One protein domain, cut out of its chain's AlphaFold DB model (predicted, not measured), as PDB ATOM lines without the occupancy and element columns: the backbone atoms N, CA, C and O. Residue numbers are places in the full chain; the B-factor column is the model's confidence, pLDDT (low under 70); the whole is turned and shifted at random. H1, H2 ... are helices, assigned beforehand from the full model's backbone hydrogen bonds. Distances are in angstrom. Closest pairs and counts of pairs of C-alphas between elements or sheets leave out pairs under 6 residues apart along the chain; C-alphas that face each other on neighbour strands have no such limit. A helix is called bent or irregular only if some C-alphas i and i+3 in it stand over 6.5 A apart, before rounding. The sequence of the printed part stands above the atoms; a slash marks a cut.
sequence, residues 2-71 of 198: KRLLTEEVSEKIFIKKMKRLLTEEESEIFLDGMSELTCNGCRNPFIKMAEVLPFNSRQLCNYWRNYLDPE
ATOM      1  N   LYS A   2     -35.245 -29.556  16.306       50.41
ATOM      2  CA  LYS A   2     -34.269 -30.202  17.226       50.41
ATOM      3  C   LYS A   2     -34.848 -30.603  18.595       50.41
ATOM      4  O   LYS A   2     -34.181 -31.310  19.330       50.41
ATOM      5  N   ARG A   3     -36.075 -30.172  18.918       49.97
ATOM      6  CA  ARG A   3     -36.720 -30.382  20.231       49.97
ATOM      7  C   ARG A   3     -37.421 -31.752  20.353       49.97
ATOM      8  O   ARG A   3     -37.380 -32.360  21.409       49.97
ATOM      9  N   LEU A   4     -37.942 -32.285  19.242       53.59
ATOM     10  CA  LEU A   4     -38.643 -33.581  19.201       53.59
ATOM     11  C   LEU A   4     -37.698 -34.796  19.318       53.59
ATOM     12  O   LEU A   4     -38.037 -35.793  19.939       53.59
ATOM     13  N   LEU A   5     -36.479 -34.705  18.769       52.72
ATOM     14  CA  LEU A   5     -35.495 -35.798  18.837       52.72
ATOM     15  C   LEU A   5     -34.952 -36.011  20.255       52.72
ATOM     16  O   LEU A   5     -34.607 -37.129  20.623       52.72
ATOM     17  N   THR A   6     -34.870 -34.949  21.057       59.31
ATOM     18  CA  THR A   6     -34.446 -35.051  22.457       59.31
ATOM     19  C   THR A   6     -35.523 -35.672  23.336       59.31
ATOM     20  O   THR A   6     -35.183 -36.431  24.239       59.31
ATOM     21  N   GLU A   7     -36.797 -35.404  23.044       57.44
ATOM     22  CA  GLU A   7     -37.935 -35.983  23.765       57.44
ATOM     23  C   GLU A   7     -38.062 -37.479  23.467       57.44
ATOM     24  O   GLU A   7     -38.005 -38.272  24.400       57.44
ATOM     25  N   GLU A   8     -38.044 -37.899  22.195       65.06
ATOM     26  CA  GLU A   8     -38.097 -39.330  21.847       65.06
ATOM     27  C   GLU A   8     -36.928 -40.139  22.425       65.06
ATOM     28  O   GLU A   8     -37.089 -41.285  22.844       65.06
ATOM     29  N   VAL A   9     -35.712 -39.587  22.401       69.06
ATOM     30  CA  VAL A   9     -34.534 -40.280  22.942       69.06
ATOM     31  C   VAL A   9     -34.623 -40.360  24.466       69.06
ATOM     32  O   VAL A   9     -34.263 -41.388  25.042       69.06
ATOM     33  N   SER A  10     -35.134 -39.313  25.118       64.62
ATOM     34  CA  SER A  10     -35.363 -39.297  26.561       64.62
ATOM     35  C   SER A  10     -36.447 -40.297  26.966       64.62
ATOM     36  O   SER A  10     -36.201 -41.103  27.862       64.62
ATOM     37  N   GLU A  11     -37.567 -40.346  26.242       61.19
ATOM     38  CA  GLU A  11     -38.637 -41.333  26.415       61.19
ATOM     39  C   GLU A  11     -38.127 -42.755  26.187       61.19
ATOM     40  O   GLU A  11     -38.344 -43.634  27.013       61.19
ATOM     41  N   LYS A  12     -37.350 -43.006  25.129       59.75
ATOM     42  CA  LYS A  12     -36.788 -44.341  24.862       59.75
ATOM     43  C   LYS A  12     -35.793 -44.783  25.940       59.75
ATOM     44  O   LYS A  12     -35.759 -45.965  26.283       59.75
ATOM     45  N   ILE A  13     -34.990 -43.871  26.500       63.41
ATOM     46  CA  ILE A  13     -34.089 -44.165  27.632       63.41
ATOM     47  C   ILE A  13     -34.892 -44.415  28.914       63.41
ATOM     48  O   ILE A  13     -34.581 -45.357  29.647       63.41
ATOM     49  N   PHE A  14     -35.922 -43.610  29.162       58.06
ATOM     50  CA  PHE A  14     -36.861 -43.744  30.274       58.06
ATOM     51  C   PHE A  14     -37.573 -45.104  30.230       58.06
ATOM     52  O   PHE A  14     -37.438 -45.899  31.162       58.06
ATOM     53  N   ILE A  15     -38.186 -45.442  29.093       54.69
ATOM     54  CA  ILE A  15     -38.850 -46.724  28.825       54.69
ATOM     55  C   ILE A  15     -37.852 -47.879  28.949       54.69
ATOM     56  O   ILE A  15     -38.139 -48.880  29.595       54.69
ATOM     57  N   LYS A  16     -36.635 -47.763  28.400       54.75
ATOM     58  CA  LYS A  16     -35.605 -48.814  28.505       54.75
ATOM     59  C   LYS A  16     -35.140 -49.049  29.946       54.75
ATOM     60  O   LYS A  16     -34.809 -50.179  30.306       54.75
ATOM     61  N   LYS A  17     -35.089 -47.997  30.765       58.16
ATOM     62  CA  LYS A  17     -34.743 -48.078  32.189       58.16
ATOM     63  C   LYS A  17     -35.895 -48.660  33.012       58.16
ATOM     64  O   LYS A  17     -35.626 -49.446  33.917       58.16
ATOM     65  N   MET A  18     -37.141 -48.344  32.654       56.56
ATOM     66  CA  MET A  18     -38.350 -48.924  33.247       56.56
ATOM     67  C   MET A  18     -38.539 -50.402  32.900       56.56
ATOM     68  O   MET A  18     -38.761 -51.194  33.812       56.56
ATOM     69  N   LYS A  19     -38.298 -50.793  31.638       51.28
ATOM     70  CA  LYS A  19     -38.366 -52.181  31.134       51.28
ATOM     71  C   LYS A  19     -37.522 -53.181  31.917       51.28
ATOM     72  O   LYS A  19     -37.723 -54.383  31.792       51.28
ATOM     73  N   ARG A  20     -36.545 -52.716  32.698       57.09
ATOM     74  CA  ARG A  20     -35.749 -53.601  33.550       57.09
ATOM     75  C   ARG A  20     -36.496 -54.084  34.793       57.09
ATOM     76  O   ARG A  20     -35.968 -54.983  35.438       57.09
ATOM     77  N   LEU A  21     -37.632 -53.479  35.161       65.88
ATOM     78  CA  LEU A  21     -38.259 -53.693  36.470       65.88
ATOM     79  C   LEU A  21     -39.795 -53.759  36.440       65.88
ATOM     80  O   LEU A  21     -40.317 -54.610  37.143       65.88
ATOM     81  N   LEU A  22     -40.489 -52.948  35.634       71.56
ATOM     82  CA  LEU A  22     -41.909 -53.124  35.288       71.56
ATOM     83  C   LEU A  22     -42.025 -53.181  33.761       71.56
ATOM     84  O   LEU A  22     -41.332 -52.451  33.044       71.56
ATOM     85  N   THR A  23     -42.900 -54.036  33.254       82.19
ATOM     86  CA  THR A  23     -43.322 -53.987  31.854       82.19
ATOM     87  C   THR A  23     -44.102 -52.698  31.576       82.19
ATOM     88  O   THR A  23     -44.515 -51.977  32.488       82.19
ATOM     89  N   GLU A  24     -44.255 -52.369  30.296       78.56
ATOM     90  CA  GLU A  24     -45.010 -51.188  29.860       78.56
ATOM     91  C   GLU A  24     -46.474 -51.289  30.315       78.56
ATOM     92  O   GLU A  24     -46.971 -50.382  30.975       78.56
ATOM     93  N   GLU A  25     -47.082 -52.464  30.136       83.25
ATOM     94  CA  GLU A  25     -48.439 -52.784  30.597       83.25
ATOM     95  C   GLU A  25     -48.588 -52.661  32.125       83.25
ATOM     96  O   GLU A  25     -49.500 -52.000  32.617       83.25
ATOM     97  N   GLU A  26     -47.664 -53.233  32.907       85.12
ATOM     98  CA  GLU A  26     -47.694 -53.113  34.374       85.12
ATOM     99  C   GLU A  26     -47.539 -51.662  34.839       85.12
ATOM    100  O   GLU A  26     -48.082 -51.280  35.876       85.12
ATOM    101  N   SER A  27     -46.791 -50.850  34.087       82.62
ATOM    102  CA  SER A  27     -46.589 -49.435  34.400       82.62
ATOM    103  C   SER A  27     -47.857 -48.625  34.158       82.62
ATOM    104  O   SER A  27     -48.191 -47.778  34.983       82.62
ATOM    105  N   GLU A  28     -48.580 -48.904  33.074       85.94
ATOM    106  CA  GLU A  28     -49.876 -48.286  32.784       85.94
ATOM    107  C   GLU A  28     -50.909 -48.639  33.857       85.94
ATOM    108  O   GLU A  28     -51.504 -47.738  34.449       85.94
ATOM    109  N   ILE A  29     -51.029 -49.927  34.200       89.00
ATOM    110  CA  ILE A  29     -51.900 -50.401  35.290       89.00
ATOM    111  C   ILE A  29     -51.530 -49.713  36.609       89.00
ATOM    112  O   ILE A  29     -52.401 -49.316  37.387       89.00
ATOM    113  N   PHE A  30     -50.232 -49.554  36.877       88.50
ATOM    114  CA  PHE A  30     -49.772 -48.896  38.091       88.50
ATOM    115  C   PHE A  30     -50.131 -47.411  38.139       88.50
ATOM    116  O   PHE A  30     -50.571 -46.933  39.183       88.50
ATOM    117  N   LEU A  31     -49.939 -46.676  37.042       87.44
ATOM    118  CA  LEU A  31     -50.247 -45.248  36.971       87.44
ATOM    119  C   LEU A  31     -51.752 -44.988  37.088       87.44
ATOM    120  O   LEU A  31     -52.151 -44.110  37.857       87.44
ATOM    121  N   ASP A  32     -52.569 -45.771  36.384       88.81
ATOM    122  CA  ASP A  32     -54.028 -45.666  36.430       88.81
ATOM    123  C   ASP A  32     -54.553 -45.967  37.842       88.81
ATOM    124  O   ASP A  32     -55.206 -45.126  38.468       88.81
ATOM    125  N   GLY A  33     -54.120 -47.090  38.426       87.81
ATOM    126  CA  GLY A  33     -54.482 -47.458  39.793       87.81
ATOM    127  C   GLY A  33     -54.007 -46.439  40.835       87.81
ATOM    128  O   GLY A  33     -54.733 -46.124  41.776       87.81
ATOM    129  N   MET A  34     -52.817 -45.851  40.674       87.12
ATOM    130  CA  MET A  34     -52.341 -44.789  41.569       87.12
ATOM    131  C   MET A  34     -53.186 -43.515  41.461       87.12
ATOM    132  O   MET A  34     -53.482 -42.908  42.494       87.12
ATOM    133  N   SER A  35     -53.590 -43.116  40.253       85.69
ATOM    134  CA  SER A  35     -54.475 -41.967  40.031       85.69
ATOM    135  C   SER A  35     -55.836 -42.189  40.698       85.69
ATOM    136  O   SER A  35     -56.276 -41.371  41.510       85.69
ATOM    137  N   GLU A  36     -56.449 -43.352  40.464       87.75
ATOM    138  CA  GLU A  36     -57.745 -43.720  41.036       87.75
ATOM    139  C   GLU A  36     -57.700 -43.766  42.573       87.75
ATOM    140  O   GLU A  36     -58.527 -43.163  43.263       87.75
ATOM    141  N   LEU A  37     -56.692 -44.433  43.139       86.94
ATOM    142  CA  LEU A  37     -56.538 -44.561  44.587       86.94
ATOM    143  C   LEU A  37     -56.248 -43.220  45.270       86.94
ATOM    144  O   LEU A  37     -56.674 -43.024  46.412       86.94
ATOM    145  N   THR A  38     -55.551 -42.306  44.592       82.31
ATOM    146  CA  THR A  38     -55.284 -40.951  45.099       82.31
ATOM    147  C   THR A  38     -56.558 -40.105  45.086       82.31
ATOM    148  O   THR A  38     -56.873 -39.482  46.099       82.31
ATOM    149  N   CYS A  39     -57.338 -40.148  44.001       78.69
ATOM    150  CA  CYS A  39     -58.641 -39.478  43.900       78.69
ATOM    151  C   CYS A  39     -59.636 -39.976  44.959       78.69
ATOM    152  O   CYS A  39     -60.373 -39.185  45.544       78.69
ATOM    153  N   ASN A  40     -59.596 -41.271  45.272       82.56
ATOM    154  CA  ASN A  40     -60.449 -41.894  46.284       82.56
ATOM    155  C   ASN A  40     -59.946 -41.700  47.732       82.56
ATOM    156  O   ASN A  40     -60.531 -42.249  48.665       82.56
ATOM    157  N   GLY A  41     -58.849 -40.960  47.947       79.62
ATOM    158  CA  GLY A  41     -58.307 -40.683  49.281       79.62
ATOM    159  C   GLY A  41     -57.750 -41.917  50.001       79.62
ATOM    160  O   GLY A  41     -57.748 -41.982  51.233       79.62
ATOM    161  N   CYS A  42     -57.293 -42.931  49.261       81.62
ATOM    162  CA  CYS A  42     -56.772 -44.157  49.853       81.62
ATOM    163  C   CYS A  42     -55.492 -43.886  50.661       81.62
ATOM    164  O   CYS A  42     -54.502 -43.384  50.137       81.62
ATOM    165  N   ARG A  43     -55.472 -44.298  51.938       77.38
ATOM    166  CA  ARG A  43     -54.324 -44.076  52.839       77.38
ATOM    167  C   ARG A  43     -53.059 -44.839  52.425       77.38
ATOM    168  O   ARG A  43     -51.958 -44.348  52.650       77.38
ATOM    169  N   ASN A  44     -53.211 -46.032  51.841       85.75
ATOM    170  CA  ASN A  44     -52.104 -46.932  51.491       85.75
ATOM    171  C   ASN A  44     -52.226 -47.441  50.044       85.75
ATOM    172  O   ASN A  44     -52.492 -48.628  49.831       85.75
ATOM    173  N   PRO A  45     -52.041 -46.573  49.036       88.06
ATOM    174  CA  PRO A  45     -52.245 -46.949  47.640       88.06
ATOM    175  C   PRO A  45     -51.271 -48.052  47.192       88.06
ATOM    176  O   PRO A  45     -51.674 -49.009  46.543       88.06
ATOM    177  N   PHE A  46     -50.018 -48.014  47.657       89.31
ATOM    178  CA  PHE A  46     -48.998 -49.008  47.298       89.31
ATOM    179  C   PHE A  46     -49.288 -50.428  47.795       89.31
ATOM    180  O   PHE A  46     -48.776 -51.377  47.211       89.31
ATOM    181  N   ILE A  47     -50.055 -50.585  48.881       89.69
ATOM    182  CA  ILE A  47     -50.436 -51.917  49.376       89.69
ATOM    183  C   ILE A  47     -51.458 -52.529  48.423       89.69
ATOM    184  O   ILE A  47     -51.259 -53.648  47.976       89.69
ATOM    185  N   LYS A  48     -52.475 -51.757  48.033       89.88
ATOM    186  CA  LYS A  48     -53.479 -52.202  47.061       89.88
ATOM    187  C   LYS A  48     -52.862 -52.506  45.699       89.88
ATOM    188  O   LYS A  48     -53.162 -53.527  45.100       89.88
ATOM    189  N   MET A  49     -51.926 -51.676  45.241       90.88
ATOM    190  CA  MET A  49     -51.228 -51.953  43.982       90.88
ATOM    191  C   MET A  49     -50.360 -53.218  44.040       90.88
ATOM    192  O   MET A  49     -50.175 -53.873  43.018       90.88
ATOM    193  N   ALA A  50     -49.857 -53.589  45.219       90.88
ATOM    194  CA  ALA A  50     -49.111 -54.831  45.417       90.88
ATOM    195  C   ALA A  50     -50.002 -56.088  45.430       90.88
ATOM    196  O   ALA A  50     -49.480 -57.194  45.353       90.88
ATOM    197  N   GLU A  51     -51.325 -55.938  45.536       90.75
ATOM    198  CA  GLU A  51     -52.280 -57.043  45.361       90.75
ATOM    199  C   GLU A  51     -52.549 -57.321  43.874       90.75
ATOM    200  O   GLU A  51     -52.873 -58.446  43.505       90.75
ATOM    201  N   VAL A  52     -52.399 -56.298  43.025       88.25
ATOM    202  CA  VAL A  52     -52.671 -56.364  41.580       88.25
ATOM    203  C   VAL A  52     -51.431 -56.768  40.787       88.25
ATOM    204  O   VAL A  52     -51.527 -57.509  39.812       88.25
ATOM    205  N   LEU A  53     -50.260 -56.276  41.191       87.19
ATOM    206  CA  LEU A  53     -49.011 -56.474  40.466       87.19
ATOM    207  C   LEU A  53     -48.096 -57.476  41.180       87.19
ATOM    208  O   LEU A  53     -48.117 -57.555  42.409       87.19
ATOM    209  N   PRO A  54     -47.201 -58.174  40.457       86.81
ATOM    210  CA  PRO A  54     -46.244 -59.117  41.042       86.81
ATOM    211  C   PRO A  54     -45.067 -58.418  41.760       86.81
ATOM    212  O   PRO A  54     -43.923 -58.869  41.696       86.81
ATOM    213  N   PHE A  55     -45.325 -57.307  42.459       84.44
ATOM    214  CA  PHE A  55     -44.324 -56.504  43.159       84.44
ATOM    215  C   PHE A  55     -44.735 -56.221  44.595       84.44
ATOM    216  O   PHE A  55     -45.898 -56.012  44.921       84.44
ATOM    217  N   ASN A  56     -43.742 -56.116  45.470       87.94
ATOM    218  CA  ASN A  56     -43.963 -55.691  46.842       87.94
ATOM    219  C   ASN A  56     -44.301 -54.189  46.891       87.94
ATOM    220  O   ASN A  56     -43.676 -53.374  46.206       87.94
ATOM    221  N   SER A  57     -45.201 -53.794  47.791       87.62
ATOM    222  CA  SER A  57     -45.533 -52.394  48.085       87.62
ATOM    223  C   SER A  57     -44.296 -51.514  48.309       87.62
ATOM    224  O   SER A  57     -44.249 -50.373  47.849       87.62
ATOM    225  N   ARG A  58     -43.239 -52.045  48.942       86.88
ATOM    226  CA  ARG A  58     -41.968 -51.322  49.128       86.88
ATOM    227  C   ARG A  58     -41.253 -51.040  47.808       86.88
ATOM    228  O   ARG A  58     -40.686 -49.960  47.642       86.88
ATOM    229  N   GLN A  59     -41.261 -52.002  46.888       86.50
ATOM    230  CA  GLN A  59     -40.679 -51.834  45.559       86.50
ATOM    231  C   GLN A  59     -41.460 -50.763  44.802       86.50
ATOM    232  O   GLN A  59     -40.867 -49.774  44.383       86.50
ATOM    233  N   LEU A  60     -42.788 -50.892  44.742       88.25
ATOM    234  CA  LEU A  60     -43.684 -49.933  44.090       88.25
ATOM    235  C   LEU A  60     -43.522 -48.509  44.639       88.25
ATOM    236  O   LEU A  60     -43.392 -47.551  43.882       88.25
ATOM    237  N   CYS A  61     -43.433 -48.364  45.961       87.44
ATOM    238  CA  CYS A  61     -43.223 -47.072  46.604       87.44
ATOM    239  C   CYS A  61     -41.868 -46.443  46.231       87.44
ATOM    240  O   CYS A  61     -41.775 -45.239  45.971       87.44
ATOM    241  N   ASN A  62     -40.809 -47.256  46.170       84.25
ATOM    242  CA  ASN A  62     -39.500 -46.803  45.709       84.25
ATOM    243  C   ASN A  62     -39.517 -46.419  44.222       84.25
ATOM    244  O   ASN A  62     -38.870 -45.437  43.857       84.25
ATOM    245  N   TYR A  63     -40.245 -47.155  43.380       83.12
ATOM    246  CA  TYR A  63     -40.394 -46.835  41.959       83.12
ATOM    247  C   TYR A  63     -41.125 -45.522  41.744       83.12
ATOM    248  O   TYR A  63     -40.605 -44.660  41.038       83.12
ATOM    249  N   TRP A  64     -42.268 -45.337  42.408       84.44
ATOM    250  CA  TRP A  64     -43.028 -44.094  42.356       84.44
ATOM    251  C   TRP A  64     -42.138 -42.895  42.666       84.44
ATOM    252  O   TRP A  64     -41.937 -42.025  41.826       84.44
ATOM    253  N   ARG A  65     -41.473 -42.913  43.828       82.19
ATOM    254  CA  ARG A  65     -40.655 -41.784  44.296       82.19
ATOM    255  C   ARG A  65     -39.468 -41.430  43.408       82.19
ATOM    256  O   ARG A  65     -38.973 -40.311  43.538       82.19
ATOM    257  N   ASN A  66     -38.960 -42.372  42.616       79.12
ATOM    258  CA  ASN A  66     -37.745 -42.174  41.830       79.12
ATOM    259  C   ASN A  66     -37.996 -42.038  40.328       79.12
ATOM    260  O   ASN A  66     -37.153 -41.436  39.665       79.12
ATOM    261  N   TYR A  67     -39.084 -42.609  39.804       75.44
ATOM    262  CA  TYR A  67     -39.248 -42.790  38.363       75.44
ATOM    263  C   TYR A  67     -40.660 -42.535  37.826       75.44
ATOM    264  O   TYR A  67     -40.750 -41.950  36.753       75.44
ATOM    265  N   LEU A  68     -41.716 -42.986  38.518       75.88
ATOM    266  CA  LEU A  68     -43.086 -42.997  37.964       75.88
ATOM    267  C   LEU A  68     -43.922 -41.774  38.344       75.88
ATOM    268  O   LEU A  68     -44.908 -41.490  37.677       75.88
ATOM    269  N   ASP A  69     -43.548 -41.067  39.408       76.50
ATOM    270  CA  ASP A  69     -44.231 -39.841  39.808       76.50
ATOM    271  C   ASP A  69     -44.057 -38.761  38.716       76.50
ATOM    272  O   ASP A  69     -42.915 -38.376  38.439       76.50
ATOM    273  N   PRO A  70     -45.147 -38.260  38.101       73.06
ATOM    274  CA  PRO A  70     -45.077 -37.242  37.053       73.06
ATOM    275  C   PRO A  70     -44.420 -35.938  37.513       73.06
ATOM    276  O   PRO A  70     -43.875 -35.196  36.696       73.06
ATOM    277  N   GLU A  71     -44.439 -35.649  38.818       76.00
ATOM    278  CA  GLU A  71     -43.769 -34.472  39.376       76.00
ATOM    279  C   GLU A  71     -42.242 -34.636  39.452       76.00
ATOM    280  O   GLU A  71     -41.522 -33.662  39.710       76.00
TER     281      GLU A  71
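This is residues 2 to 71 of the 198 residues of an uncharacterized protein of Glomus cerebriforme (UniProt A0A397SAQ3). Look for a small head of three helices, H2, H3 and H4, with a fourth helix, H1, leading away from it as an arm. H1 and H2 make a wide V joined by a tight turn; H3 folds back beside H2 as a helical hairpin, and H4 turns back from H3 until its last residue comes near H2. Residues 2 to 13 stick out, and without them the body spans 32 by 24 by 18 A. The printed part has 70 residues with four named helices, in the order H1, H2, H3, H4, and no named strand; the class is all helix. The whole is only just loose, close to compact, with a radius of gyration of the C-alphas of 13.4 A, and it is elongated, spanning 43 by 24 by 18 A.

Start with H2, residues 24 to 39. H3, residues 45 to 52, touches it and forms a helical hairpin with it; look at Leu 37 and Pro 45, their closest C-alphas, 5.8 A apart. The two run opposite ways at a steep tilt of 43 degrees. H4, residues 57 to 68, touches H3 with residues 57 to 61 alone; the closest C-alphas are those of Phe 46 and Ser 57, 4.9 A apart. H3 and H4 run opposite ways at a steep tilt of 69 degrees, only just short of about perpendicular. H2 and H4 are close but not clearly touching, with the C-alphas of Leu 31 and Leu 68 closest at 7.6 A, and their lines are about perpendicular at 83 degrees. H1, residues 3 to 18, is close to H2 but not clearly touching it: the closest C-alphas, of Ile 15 and Glu 24, are 7.7 A apart, and the lines are about perpendicular at 87 degrees. H1 and H4 are near each other, while H1 and H3 are apart. In H2 and H4 every O i to N i+4 pair is within hydrogen-bond range; in H1 11 of 12 are, and in H3 3 of 4.

Find C-alpha 24 at (-45.010, -51.188, 29.860); from there H2 runs 22.8 A to C-alpha 39. Go back to C-alpha 3 at (-36.720, -30.382, 20.231), where H1 begins its 22.7 A to C-alpha 18. H3 measures 11.2 A from C-alpha 45 to C-alpha 52. H4 covers 14.0 A from C-alpha 57 to C-alpha 68 at (-43.086, -42.997, 37.964), and it is only just irregular: C-alphas 65 and 68 are 6.9 A apart.

The two C-alphas farthest apart, those of Lys 2 and Arg 43, are 43.2 A from each other. The printed part has no cut, and its three links, H1 to H2, H2 to H3 and H3 to H4, are tight. Read the B-factor column for the model's confidence: the mean pLDDT of the printed part is 76.9, and residues 2 to 21 are under 70.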